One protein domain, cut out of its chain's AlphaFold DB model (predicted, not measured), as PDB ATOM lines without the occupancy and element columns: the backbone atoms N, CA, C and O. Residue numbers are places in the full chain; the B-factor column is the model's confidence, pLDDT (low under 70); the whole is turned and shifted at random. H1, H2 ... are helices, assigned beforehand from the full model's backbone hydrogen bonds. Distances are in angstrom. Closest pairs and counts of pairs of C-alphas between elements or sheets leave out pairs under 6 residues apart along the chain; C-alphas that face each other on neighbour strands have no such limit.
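This is residues 68 to 141 of the 307 residues of the protein "uncharacterized protein LOC103514774" of Diaphorina citri (UniProt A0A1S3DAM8). An arm of residues 68 to 82, with short helix H1, sticks out from a compact body in which loops and the short helices H2 and H3 cover one side of the long helix H4. Residues 133 to 141 also stick out. The 74-residue printed part has four named helices, H1 to H4 in order, and no named strand: all helix. It is loose, radius of gyration of the C-alphas 14.8 A, and flat, spanning 38 by 34 by 18 A.

H1, residues 68 to 73, starts at C-alpha 68 (-1.287, -38.952, -73.647) and measures 8.7 A. H2, residues 93 to 97, measures 6.0 A; H3, residues 103 to 106, 4.9 A. H4, residues 114 to 140, measures 38.6 A, ending at C-alpha 140 (-35.263, -47.814, -55.815).

H1 is apart from H2, H3 and H4. H2 touches H4 at residues 123 to 131 alone; the closest C-alphas, Ser 97 and Lys 128, are 4.6 A apart. H3 is close but not clearly touching H4; closest C-alphas Trp 103 and Val 124, 7.5 A. Every O i to N i+4 pair is within hydrogen-bond range in H1 and H2, 21 of 23 in H4; H3 is too short for one.

The farthest C-alphas, Lys 112 and Lys 141, are 42.1 A apart. The printed part has no cut; H1 to H2 is a long link. Residues 74 and 141 have pLDDT under 70.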
ATOM      1  N   LYS A  68      -2.339 -39.847 -74.152       78.31
ATOM      2  CA  LYS A  68      -1.287 -38.952 -73.647       78.31
ATOM      3  C   LYS A  68      -1.836 -37.935 -72.641       78.31
ATOM      4  O   LYS A  68      -1.200 -37.747 -71.613       78.31
ATOM      5  N   GLU A  69      -3.007 -37.339 -72.887       77.56
ATOM      6  CA  GLU A  69      -3.675 -36.471 -71.902       77.56
ATOM      7  C   GLU A  69      -4.054 -37.243 -70.638       77.56
ATOM      8  O   GLU A  69      -3.778 -36.764 -69.549       77.56
ATOM      9  N   ILE A  70      -4.606 -38.456 -70.757       77.44
ATOM     10  CA  ILE A  70      -4.979 -39.275 -69.589       77.44
ATOM     11  C   ILE A  70      -3.743 -39.594 -68.729       77.44
ATOM     12  O   ILE A  70      -3.783 -39.447 -67.512       77.44
ATOM     13  N   LEU A  71      -2.617 -39.963 -69.354       77.81
ATOM     14  CA  LEU A  71      -1.349 -40.191 -68.645       77.81
ATOM     15  C   LEU A  71      -0.732 -38.901 -68.075       77.81
ATOM     16  O   LEU A  71       0.011 -38.972 -67.099       77.81
ATOM     17  N   LYS A  72      -1.027 -37.734 -68.661       78.38
ATOM     18  CA  LYS A  72      -0.616 -36.429 -68.129       78.38
ATOM     19  C   LYS A  72      -1.480 -36.035 -66.928       78.38
ATOM     20  O   LYS A  72      -0.919 -35.718 -65.893       78.38
ATOM     21  N   ALA A  73      -2.801 -36.187 -67.003       73.69
ATOM     22  CA  ALA A  73      -3.735 -35.948 -65.899       73.69
ATOM     23  C   ALA A  73      -3.562 -36.927 -64.718       73.69
ATOM     24  O   ALA A  73      -3.911 -36.595 -63.595       73.69
ATOM     25  N   GLN A  74      -2.991 -38.116 -64.944       69.38
ATOM     26  CA  GLN A  74      -2.556 -39.030 -63.874       69.38
ATOM     27  C   GLN A  74      -1.194 -38.669 -63.251       69.38
ATOM     28  O   GLN A  74      -0.778 -39.318 -62.294       69.38
ATOM     29  N   LYS A  75      -0.472 -37.689 -63.810       70.31
ATOM     30  CA  LYS A  75       0.861 -37.256 -63.356       70.31
ATOM     31  C   LYS A  75       0.901 -35.787 -62.916       70.31
ATOM     32  O   LYS A  75       1.785 -35.403 -62.160       70.31
ATOM     33  N   GLU A  76      -0.032 -34.970 -63.386       75.75
ATOM     34  CA  GLU A  76      -0.335 -33.668 -62.806       75.75
ATOM     35  C   GLU A  76      -1.010 -33.912 -61.461       75.75
ATOM     36  O   GLU A  76      -2.165 -34.324 -61.386       75.75
ATOM     37  N   GLU A  77      -0.222 -33.743 -60.402       70.38
ATOM     38  CA  GLU A  77      -0.661 -33.909 -59.024       70.38
ATOM     39  C   GLU A  77      -1.815 -32.938 -58.741       70.38
ATOM     40  O   GLU A  77      -1.754 -31.755 -59.087       70.38
ATOM     41  N   TYR A  78      -2.909 -33.466 -58.191       76.94
ATOM     42  CA  TYR A  78      -4.138 -32.705 -57.990       76.94
ATOM     43  C   TYR A  78      -3.855 -31.517 -57.048       76.94
ATOM     44  O   TYR A  78      -3.195 -31.712 -56.030       76.94
ATOM     45  N   PRO A  79      -4.334 -30.288 -57.338       81.50
ATOM     46  CA  PRO A  79      -3.923 -29.085 -56.600       81.50
ATOM     47  C   PRO A  79      -4.425 -29.027 -55.147       81.50
ATOM     48  O   PRO A  79      -4.087 -28.099 -54.416       81.50
ATOM     49  N   PHE A  80      -5.224 -30.008 -54.723       81.69
ATOM     50  CA  PHE A  80      -5.643 -30.213 -53.341       81.69
ATOM     51  C   PHE A  80      -4.974 -31.474 -52.796       81.69
ATOM     52  O   PHE A  80      -4.903 -32.486 -53.495       81.69
ATOM     53  N   ALA A  81      -4.529 -31.427 -51.540       79.44
ATOM     54  CA  ALA A  81      -3.888 -32.561 -50.883       79.44
ATOM     55  C   ALA A  81      -4.774 -33.820 -50.917       79.44
ATOM     56  O   ALA A  81      -5.960 -33.772 -50.589       79.44
ATOM     57  N   ASP A  82      -4.175 -34.951 -51.291       79.69
ATOM     58  CA  ASP A  82      -4.817 -36.265 -51.239       79.69
ATOM     59  C   ASP A  82      -5.161 -36.618 -49.777       79.69
ATOM     60  O   ASP A  82      -4.242 -36.710 -48.957       79.69
ATOM     61  N   PRO A  83      -6.446 -36.824 -49.426       81.44
ATOM     62  CA  PRO A  83      -6.860 -37.113 -48.055       81.44
ATOM     63  C   PRO A  83      -6.463 -38.522 -47.584       81.44
ATOM     64  O   PRO A  83      -6.654 -38.844 -46.413       81.44
ATOM     65  N   CYS A  84      -5.956 -39.389 -48.468       86.38
ATOM     66  CA  CYS A  84      -5.483 -40.718 -48.100       86.38
ATOM     67  C   CYS A  84      -4.058 -40.648 -47.508       86.38
ATOM     68  O   CYS A  84      -3.134 -40.218 -48.207       86.38
ATOM     69  N   PRO A  85      -3.818 -41.107 -46.263       88.75
ATOM     70  CA  PRO A  85      -2.480 -41.113 -45.674       88.75
ATOM     71  C   PRO A  85      -1.495 -41.936 -46.511       88.75
ATOM     72  O   PRO A  85      -1.813 -43.051 -46.925       88.75
ATOM     73  N   THR A  86      -0.283 -41.415 -46.728       86.12
ATOM     74  CA  THR A  86       0.739 -41.968 -47.648       86.12
ATOM     75  C   THR A  86       0.996 -43.469 -47.486       86.12
ATOM     76  O   THR A  86       1.216 -44.171 -48.469       86.12
ATOM     77  N   GLU A  87       0.917 -43.976 -46.259       87.44
ATOM     78  CA  GLU A  87       1.150 -45.383 -45.916       87.44
ATOM     79  C   GLU A  87      -0.016 -46.288 -46.348       87.44
ATOM     80  O   GLU A  87       0.189 -47.429 -46.764       87.44
ATOM     81  N   MET A  88      -1.239 -45.752 -46.336       86.06
ATOM     82  CA  MET A  88      -2.472 -46.459 -46.685       86.06
ATOM     83  C   MET A  88      -2.821 -46.374 -48.178       86.06
ATOM     84  O   MET A  88      -3.651 -47.154 -48.640       86.06
ATOM     85  N   LYS A  89      -2.152 -45.511 -48.966       85.94
ATOM     86  CA  LYS A  89      -2.364 -45.361 -50.429       85.94
ATOM     87  C   LYS A  89      -2.183 -46.654 -51.238       85.94
ATOM     88  O   LYS A  89      -2.627 -46.736 -52.381       85.94
ATOM     89  N   SER A  90      -1.534 -47.667 -50.662       86.94
ATOM     90  CA  SER A  90      -1.380 -49.003 -51.256       86.94
ATOM     91  C   SER A  90      -2.645 -49.876 -51.168       86.94
ATOM     92  O   SER A  90      -2.764 -50.853 -51.910       86.94
ATOM     93  N   ILE A  91      -3.593 -49.540 -50.286       88.50
ATOM     94  CA  ILE A  91      -4.804 -50.321 -50.016       88.50
ATOM     95  C   ILE A  91      -5.974 -49.786 -50.844       88.50
ATOM     96  O   ILE A  91      -6.243 -48.586 -50.887       88.50
ATOM     97  N   LYS A  92      -6.736 -50.689 -51.468       89.44
ATOM     98  CA  LYS A  92      -7.949 -50.313 -52.201       89.44
ATOM     99  C   LYS A  92      -9.121 -50.138 -51.234       89.44
ATOM    100  O   LYS A  92      -9.611 -51.115 -50.675       89.44
ATOM    101  N   LEU A  93      -9.637 -48.913 -51.120       89.69
ATOM    102  CA  LEU A  93     -10.828 -48.602 -50.309       89.69
ATOM    103  C   LEU A  93     -12.055 -49.462 -50.674       89.69
ATOM    104  O   LEU A  93     -12.848 -49.781 -49.798       89.69
ATOM    105  N   VAL A  94     -12.183 -49.881 -51.940       89.25
ATOM    106  CA  VAL A  94     -13.267 -50.757 -52.436       89.25
ATOM    107  C   VAL A  94     -13.227 -52.156 -51.812       89.25
ATOM    108  O   VAL A  94     -14.279 -52.741 -51.555       89.25
ATOM    109  N   ASP A  95     -12.027 -52.682 -51.555       89.69
ATOM    110  CA  ASP A  95     -11.844 -54.017 -50.976       89.69
ATOM    111  C   ASP A  95     -12.213 -53.988 -49.472       89.69
ATOM    112  O   ASP A  95     -12.776 -54.948 -48.953       89.69
ATOM    113  N   LEU A  96     -11.982 -52.850 -48.794       89.75
ATOM    114  CA  LEU A  96     -12.391 -52.606 -47.404       89.75
ATOM    115  C   LEU A  96     -13.894 -52.320 -47.261       89.75
ATOM    116  O   LEU A  96     -14.556 -52.924 -46.422       89.75
ATOM    117  N   SER A  97     -14.455 -51.421 -48.078       89.31
ATOM    118  CA  SER A  97     -15.851 -50.976 -47.939       89.31
ATOM    119  C   SER A  97     -16.890 -52.022 -48.354       89.31
ATOM    120  O   SER A  97     -18.085 -51.844 -48.116       89.31
ATOM    121  N   GLY A  98     -16.448 -53.131 -48.957       87.94
ATOM    122  CA  GLY A  98     -17.279 -54.301 -49.228       87.94
ATOM    123  C   GLY A  98     -17.540 -55.209 -48.025       87.94
ATOM    124  O   GLY A  98     -18.347 -56.128 -48.155       87.94
ATOM    125  N   VAL A  99     -16.893 -54.975 -46.880       87.06
ATOM    126  CA  VAL A  99     -17.024 -55.802 -45.672       87.06
ATOM    127  C   VAL A  99     -17.532 -54.944 -44.507       87.06
ATOM    128  O   VAL A  99     -17.191 -53.773 -44.374       87.06
ATOM    129  N   SER A 100     -18.365 -55.512 -43.633       86.06
ATOM    130  CA  SER A 100     -18.870 -54.826 -42.431       86.06
ATOM    131  C   SER A 100     -17.838 -54.709 -41.297       86.06
ATOM    132  O   SER A 100     -18.069 -53.967 -40.342       86.06
ATOM    133  N   ILE A 101     -16.716 -55.425 -41.408       89.19
ATOM    134  CA  ILE A 101     -15.625 -55.512 -40.432       89.19
ATOM    135  C   ILE A 101     -14.796 -54.217 -40.435       89.19
ATOM    136  O   ILE A 101     -14.513 -53.654 -41.491       89.19
ATOM    137  N   GLN A 102     -14.365 -53.756 -39.256       89.44
ATOM    138  CA  GLN A 102     -13.493 -52.583 -39.131       89.44
ATOM    139  C   GLN A 102     -12.184 -52.772 -39.914       89.44
ATOM    140  O   GLN A 102     -11.484 -53.769 -39.717       89.44
ATOM    141  N   TRP A 103     -11.795 -51.778 -40.722       90.25
ATOM    142  CA  TRP A 103     -10.573 -51.821 -41.545       90.25
ATOM    143  C   TRP A 103      -9.308 -52.147 -40.736       90.25
ATOM    144  O   TRP A 103      -8.431 -52.852 -41.227       90.25
ATOM    145  N   ARG A 104      -9.258 -51.725 -39.463       90.12
ATOM    146  CA  ARG A 104      -8.183 -52.034 -38.508       90.12
ATOM    147  C   ARG A 104      -7.917 -53.546 -38.394       90.12
ATOM    148  O   ARG A 104      -6.765 -53.937 -38.231       90.12
ATOM    149  N   MET A 105      -8.936 -54.401 -38.515       89.81
ATOM    150  CA  MET A 105      -8.784 -55.867 -38.479       89.81
ATOM    151  C   MET A 105      -8.528 -56.496 -39.861       89.81
ATOM    152  O   MET A 105      -8.155 -57.661 -39.937       89.81
ATOM    153  N   LEU A 106      -8.711 -55.738 -40.947       88.06
ATOM    154  CA  LEU A 106      -8.519 -56.196 -42.331       88.06
ATOM    155  C   LEU A 106      -7.126 -55.859 -42.892       88.06
ATOM    156  O   LEU A 106      -6.742 -56.386 -43.934       88.06
ATOM    157  N   THR A 107      -6.368 -54.977 -42.231       86.00
ATOM    158  CA  THR A 107      -5.066 -54.494 -42.713       86.00
ATOM    159  C   THR A 107      -4.010 -54.502 -41.614       86.00
ATOM    160  O   THR A 107      -4.255 -54.023 -40.507       86.00
ATOM    161  N   SER A 108      -2.799 -54.960 -41.939       85.12
ATOM    162  CA  SER A 108      -1.615 -54.862 -41.069       85.12
ATOM    163  C   SER A 108      -0.972 -53.470 -41.062       85.12
ATOM    164  O   SER A 108      -0.233 -53.143 -40.137       85.12
ATOM    165  N   LEU A 109      -1.261 -52.639 -42.068       88.38
ATOM    166  CA  LEU A 109      -0.792 -51.256 -42.133       88.38
ATOM    167  C   LEU A 109      -1.547 -50.359 -41.139       88.38
ATOM    168  O   LEU A 109      -2.730 -50.570 -40.838       88.38
ATOM    169  N   ARG A 110      -0.835 -49.353 -40.628       89.12
ATOM    170  CA  ARG A 110      -1.328 -48.314 -39.721       89.12
ATOM    171  C   ARG A 110      -0.700 -46.977 -40.109       89.12
ATOM    172  O   ARG A 110       0.517 -46.956 -40.289       89.12
ATOM    173  N   PRO A 111      -1.480 -45.891 -40.207       90.25
ATOM    174  CA  PRO A 111      -0.928 -44.545 -40.254       90.25
ATOM    175  C   PRO A 111      -0.117 -44.221 -38.994       90.25
ATOM    176  O   PRO A 111      -0.540 -44.543 -37.885       90.25
ATOM    177  N   LYS A 112       1.022 -43.538 -39.149       88.00
ATOM    178  CA  LYS A 112       1.840 -43.058 -38.017       88.00
ATOM    179  C   LYS A 112       1.134 -42.040 -37.111       88.00
ATOM    180  O   LYS A 112       1.465 -41.966 -35.930       88.00
ATOM    181  N   LEU A 113       0.223 -41.222 -37.645       91.50
ATOM    182  CA  LEU A 113      -0.472 -40.177 -36.887       91.50
ATOM    183  C   LEU A 113      -1.894 -40.621 -36.527       91.50
ATOM    184  O   LEU A 113      -2.623 -41.145 -37.364       91.50
ATOM    185  N   LYS A 114      -2.337 -40.318 -35.300       90.31
ATOM    186  CA  LYS A 114      -3.710 -40.612 -34.855       90.31
ATOM    187  C   LYS A 114      -4.769 -39.938 -35.739       90.31
ATOM    188  O   LYS A 114      -5.747 -40.576 -36.111       90.31
ATOM    189  N   TYR A 115      -4.542 -38.682 -36.130       90.44
ATOM    190  CA  TYR A 115      -5.436 -37.964 -37.044       90.44
ATOM    191  C   TYR A 115      -5.561 -38.666 -38.403       90.44
ATOM    192  O   TYR A 115      -6.655 -38.721 -38.956       90.44
ATOM    193  N   ASP A 116      -4.483 -39.270 -38.907       90.88
ATOM    194  CA  ASP A 116      -4.500 -40.025 -40.161       90.88
ATOM    195  C   ASP A 116      -5.299 -41.335 -40.032       90.88
ATOM    196  O   ASP A 116      -5.954 -41.748 -40.991       90.88
ATOM    197  N   GLU A 117      -5.320 -41.977 -38.853       90.69
ATOM    198  CA  GLU A 117      -6.246 -43.091 -38.588       90.69
ATOM    199  C   GLU A 117      -7.712 -42.642 -38.641       90.69
ATOM    200  O   GLU A 117      -8.558 -43.360 -39.182       90.69
ATOM    201  N   ASP A 118      -8.022 -41.468 -38.087       91.38
ATOM    202  CA  ASP A 118      -9.377 -40.914 -38.061       91.38
ATOM    203  C   ASP A 118      -9.820 -40.461 -39.467       91.38
ATOM    204  O   ASP A 118     -10.947 -40.750 -39.882       91.38
ATOM    205  N   TYR A 119      -8.929 -39.839 -40.250       91.81
ATOM    206  CA  TYR A 119      -9.166 -39.527 -41.666       91.81
ATOM    207  C   TYR A 119      -9.371 -40.795 -42.502       91.81
ATOM    208  O   TYR A 119     -10.351 -40.877 -43.244       91.81
ATOM    209  N   PHE A 120      -8.515 -41.814 -42.360       92.38
ATOM    210  CA  PHE A 120      -8.670 -43.060 -43.114       92.38
ATOM    211  C   PHE A 120      -9.939 -43.830 -42.717       92.38
ATOM    212  O   PHE A 120     -10.614 -44.384 -43.584       92.38
ATOM    213  N   SER A 121     -10.326 -43.797 -41.437       92.25
ATOM    214  CA  SER A 121     -11.608 -44.352 -40.978       92.25
ATOM    215  C   SER A 121     -12.786 -43.670 -41.677       92.25
ATOM    216  O   SER A 121     -13.592 -44.349 -42.308       92.25
ATOM    217  N   ARG A 122     -12.815 -42.328 -41.692       92.25
ATOM    218  CA  ARG A 122     -13.843 -41.550 -42.405       92.25
ATOM    219  C   ARG A 122     -13.871 -41.849 -43.907       92.25
ATOM    220  O   ARG A 122     -14.955 -41.929 -44.475       92.25
ATOM    221  N   LEU A 123     -12.721 -42.055 -44.559       92.44
ATOM    222  CA  LEU A 123     -12.667 -42.447 -45.976       92.44
ATOM    223  C   LEU A 123     -13.278 -43.835 -46.228       92.44
ATOM    224  O   LEU A 123     -13.995 -44.012 -47.213       92.44
ATOM    225  N   VAL A 124     -13.034 -44.809 -45.344       92.62
ATOM    226  CA  VAL A 124     -13.658 -46.142 -45.420       92.62
ATOM    227  C   VAL A 124     -15.168 -46.057 -45.176       92.62
ATOM    228  O   VAL A 124     -15.932 -46.667 -45.926       92.62
ATOM    229  N   ASP A 125     -15.612 -45.266 -44.199       92.75
ATOM    230  CA  ASP A 125     -17.037 -45.071 -43.907       92.75
ATOM    231  C   ASP A 125     -17.765 -44.353 -45.055       92.75
ATOM    232  O   ASP A 125     -18.832 -44.798 -45.476       92.75
ATOM    233  N   ILE A 126     -17.166 -43.318 -45.655       93.25
ATOM    234  CA  ILE A 126     -17.693 -42.664 -46.867       93.25
ATOM    235  C   ILE A 126     -17.771 -43.664 -48.029       93.25
ATOM    236  O   ILE A 126     -18.794 -43.729 -48.710       93.25
ATOM    237  N   ALA A 127     -16.739 -44.488 -48.243       92.69
ATOM    238  CA  ALA A 127     -16.740 -45.509 -49.292       92.69
ATOM    239  C   ALA A 127     -17.786 -46.619 -49.056       92.69
ATOM    240  O   ALA A 127     -18.270 -47.224 -50.018       92.69
ATOM    241  N   LYS A 128     -18.145 -46.889 -47.796       93.81
ATOM    242  CA  LYS A 128     -19.195 -47.834 -47.387       93.81
ATOM    243  C   LYS A 128     -20.587 -47.235 -47.585       93.81
ATOM    244  O   LYS A 128     -21.428 -47.877 -48.210       93.81
ATOM    245  N   SER A 129     -20.803 -45.989 -47.164       92.38
ATOM    246  CA  SER A 129     -22.046 -45.248 -47.404       92.38
ATOM    247  C   SER A 129     -22.308 -45.056 -48.898       92.38
ATOM    248  O   SER A 129     -23.375 -45.418 -49.373       92.38
ATOM    249  N   ALA A 130     -21.317 -44.616 -49.683       92.56
ATOM    250  CA  ALA A 130     -21.449 -44.476 -51.136       92.56
ATOM    251  C   ALA A 130     -21.762 -45.813 -51.834       92.56
ATOM    252  O   ALA A 130     -22.508 -45.852 -52.815       92.56
ATOM    253  N   ARG A 131     -21.238 -46.932 -51.314       89.94
ATOM    254  CA  ARG A 131     -21.614 -48.272 -51.776       89.94
ATOM    255  C   ARG A 131     -23.067 -48.605 -51.425       89.94
ATOM    256  O   ARG A 131     -23.779 -49.100 -52.294       89.94
ATOM    257  N   GLN A 132     -23.510 -48.324 -50.200       91.50
ATOM    258  CA  GLN A 132     -24.896 -48.539 -49.770       91.50
ATOM    259  C   GLN A 132     -25.881 -47.687 -50.577       91.50
ATOM    260  O   GLN A 132     -26.857 -48.236 -51.078       91.50
ATOM    261  N   THR A 133     -25.594 -46.400 -50.798       91.56
ATOM    262  CA  THR A 133     -26.375 -45.522 -51.681       91.56
ATOM    263  C   THR A 133     -26.472 -46.117 -53.082       91.56
ATOM    264  O   THR A 133     -27.573 -46.298 -53.583       91.56
ATOM    265  N   ARG A 134     -25.357 -46.560 -53.677       88.75
ATOM    266  CA  ARG A 134     -25.354 -47.162 -55.020       88.75
ATOM    267  C   ARG A 134     -26.035 -48.535 -55.106       88.75
ATOM    268  O   ARG A 134     -26.485 -48.943 -56.176       88.75
ATOM    269  N   GLU A 135     -26.085 -49.288 -54.011       89.25
ATOM    270  CA  GLU A 135     -26.862 -50.531 -53.917       89.25
ATOM    271  C   GLU A 135     -28.350 -50.273 -53.627       89.25
ATOM    272  O   GLU A 135     -29.177 -51.103 -54.005       89.25
ATOM    273  N   PHE A 136     -28.696 -49.134 -53.019       89.06
ATOM    274  CA  PHE A 136     -30.066 -48.647 -52.845       89.06
ATOM    275  C   PHE A 136     -30.629 -48.073 -54.149       89.06
ATOM    276  O   PHE A 136     -31.688 -48.518 -54.570       89.06
ATOM    277  N   GLU A 137     -29.903 -47.176 -54.828       85.94
ATOM    278  CA  GLU A 137     -30.257 -46.592 -56.132       85.94
ATOM    279  C   GLU A 137     -30.669 -47.681 -57.126       85.94
ATOM    280  O   GLU A 137     -31.770 -47.645 -57.654       85.94
ATOM    281  N   LYS A 138     -29.863 -48.740 -57.278       86.06
ATOM    282  CA  LYS A 138     -30.171 -49.892 -58.148       86.06
ATOM    283  C   LYS A 138     -31.443 -50.675 -57.788       86.06
ATOM    284  O   LYS A 138     -31.853 -51.534 -58.566       86.06
ATOM    285  N   ARG A 139     -32.010 -50.465 -56.596       83.06
ATOM    286  CA  ARG A 139     -33.251 -51.102 -56.117       83.06
ATOM    287  C   ARG A 139     -34.440 -50.140 -56.154       83.06
ATOM    288  O   ARG A 139     -35.549 -50.599 -56.397       83.06
ATOM    289  N   SER A 140     -34.223 -48.850 -55.888       77.50
ATOM    290  CA  SER A 140     -35.263 -47.814 -55.815       77.50
ATOM    291  C   SER A 140     -35.480 -47.087 -57.143       77.50
ATOM    292  O   SER A 140     -36.623 -46.856 -57.526       77.50
ATOM    293  N   LYS A 141     -34.397 -46.803 -57.873       67.38
ATOM    294  CA  LYS A 141     -34.370 -46.348 -59.267       67.38
ATOM    295  C   LYS A 141     -33.809 -47.481 -60.146       67.38
ATOM    296  O   LYS A 141     -32.641 -47.431 -60.537       67.38
TER     297      LYS A 141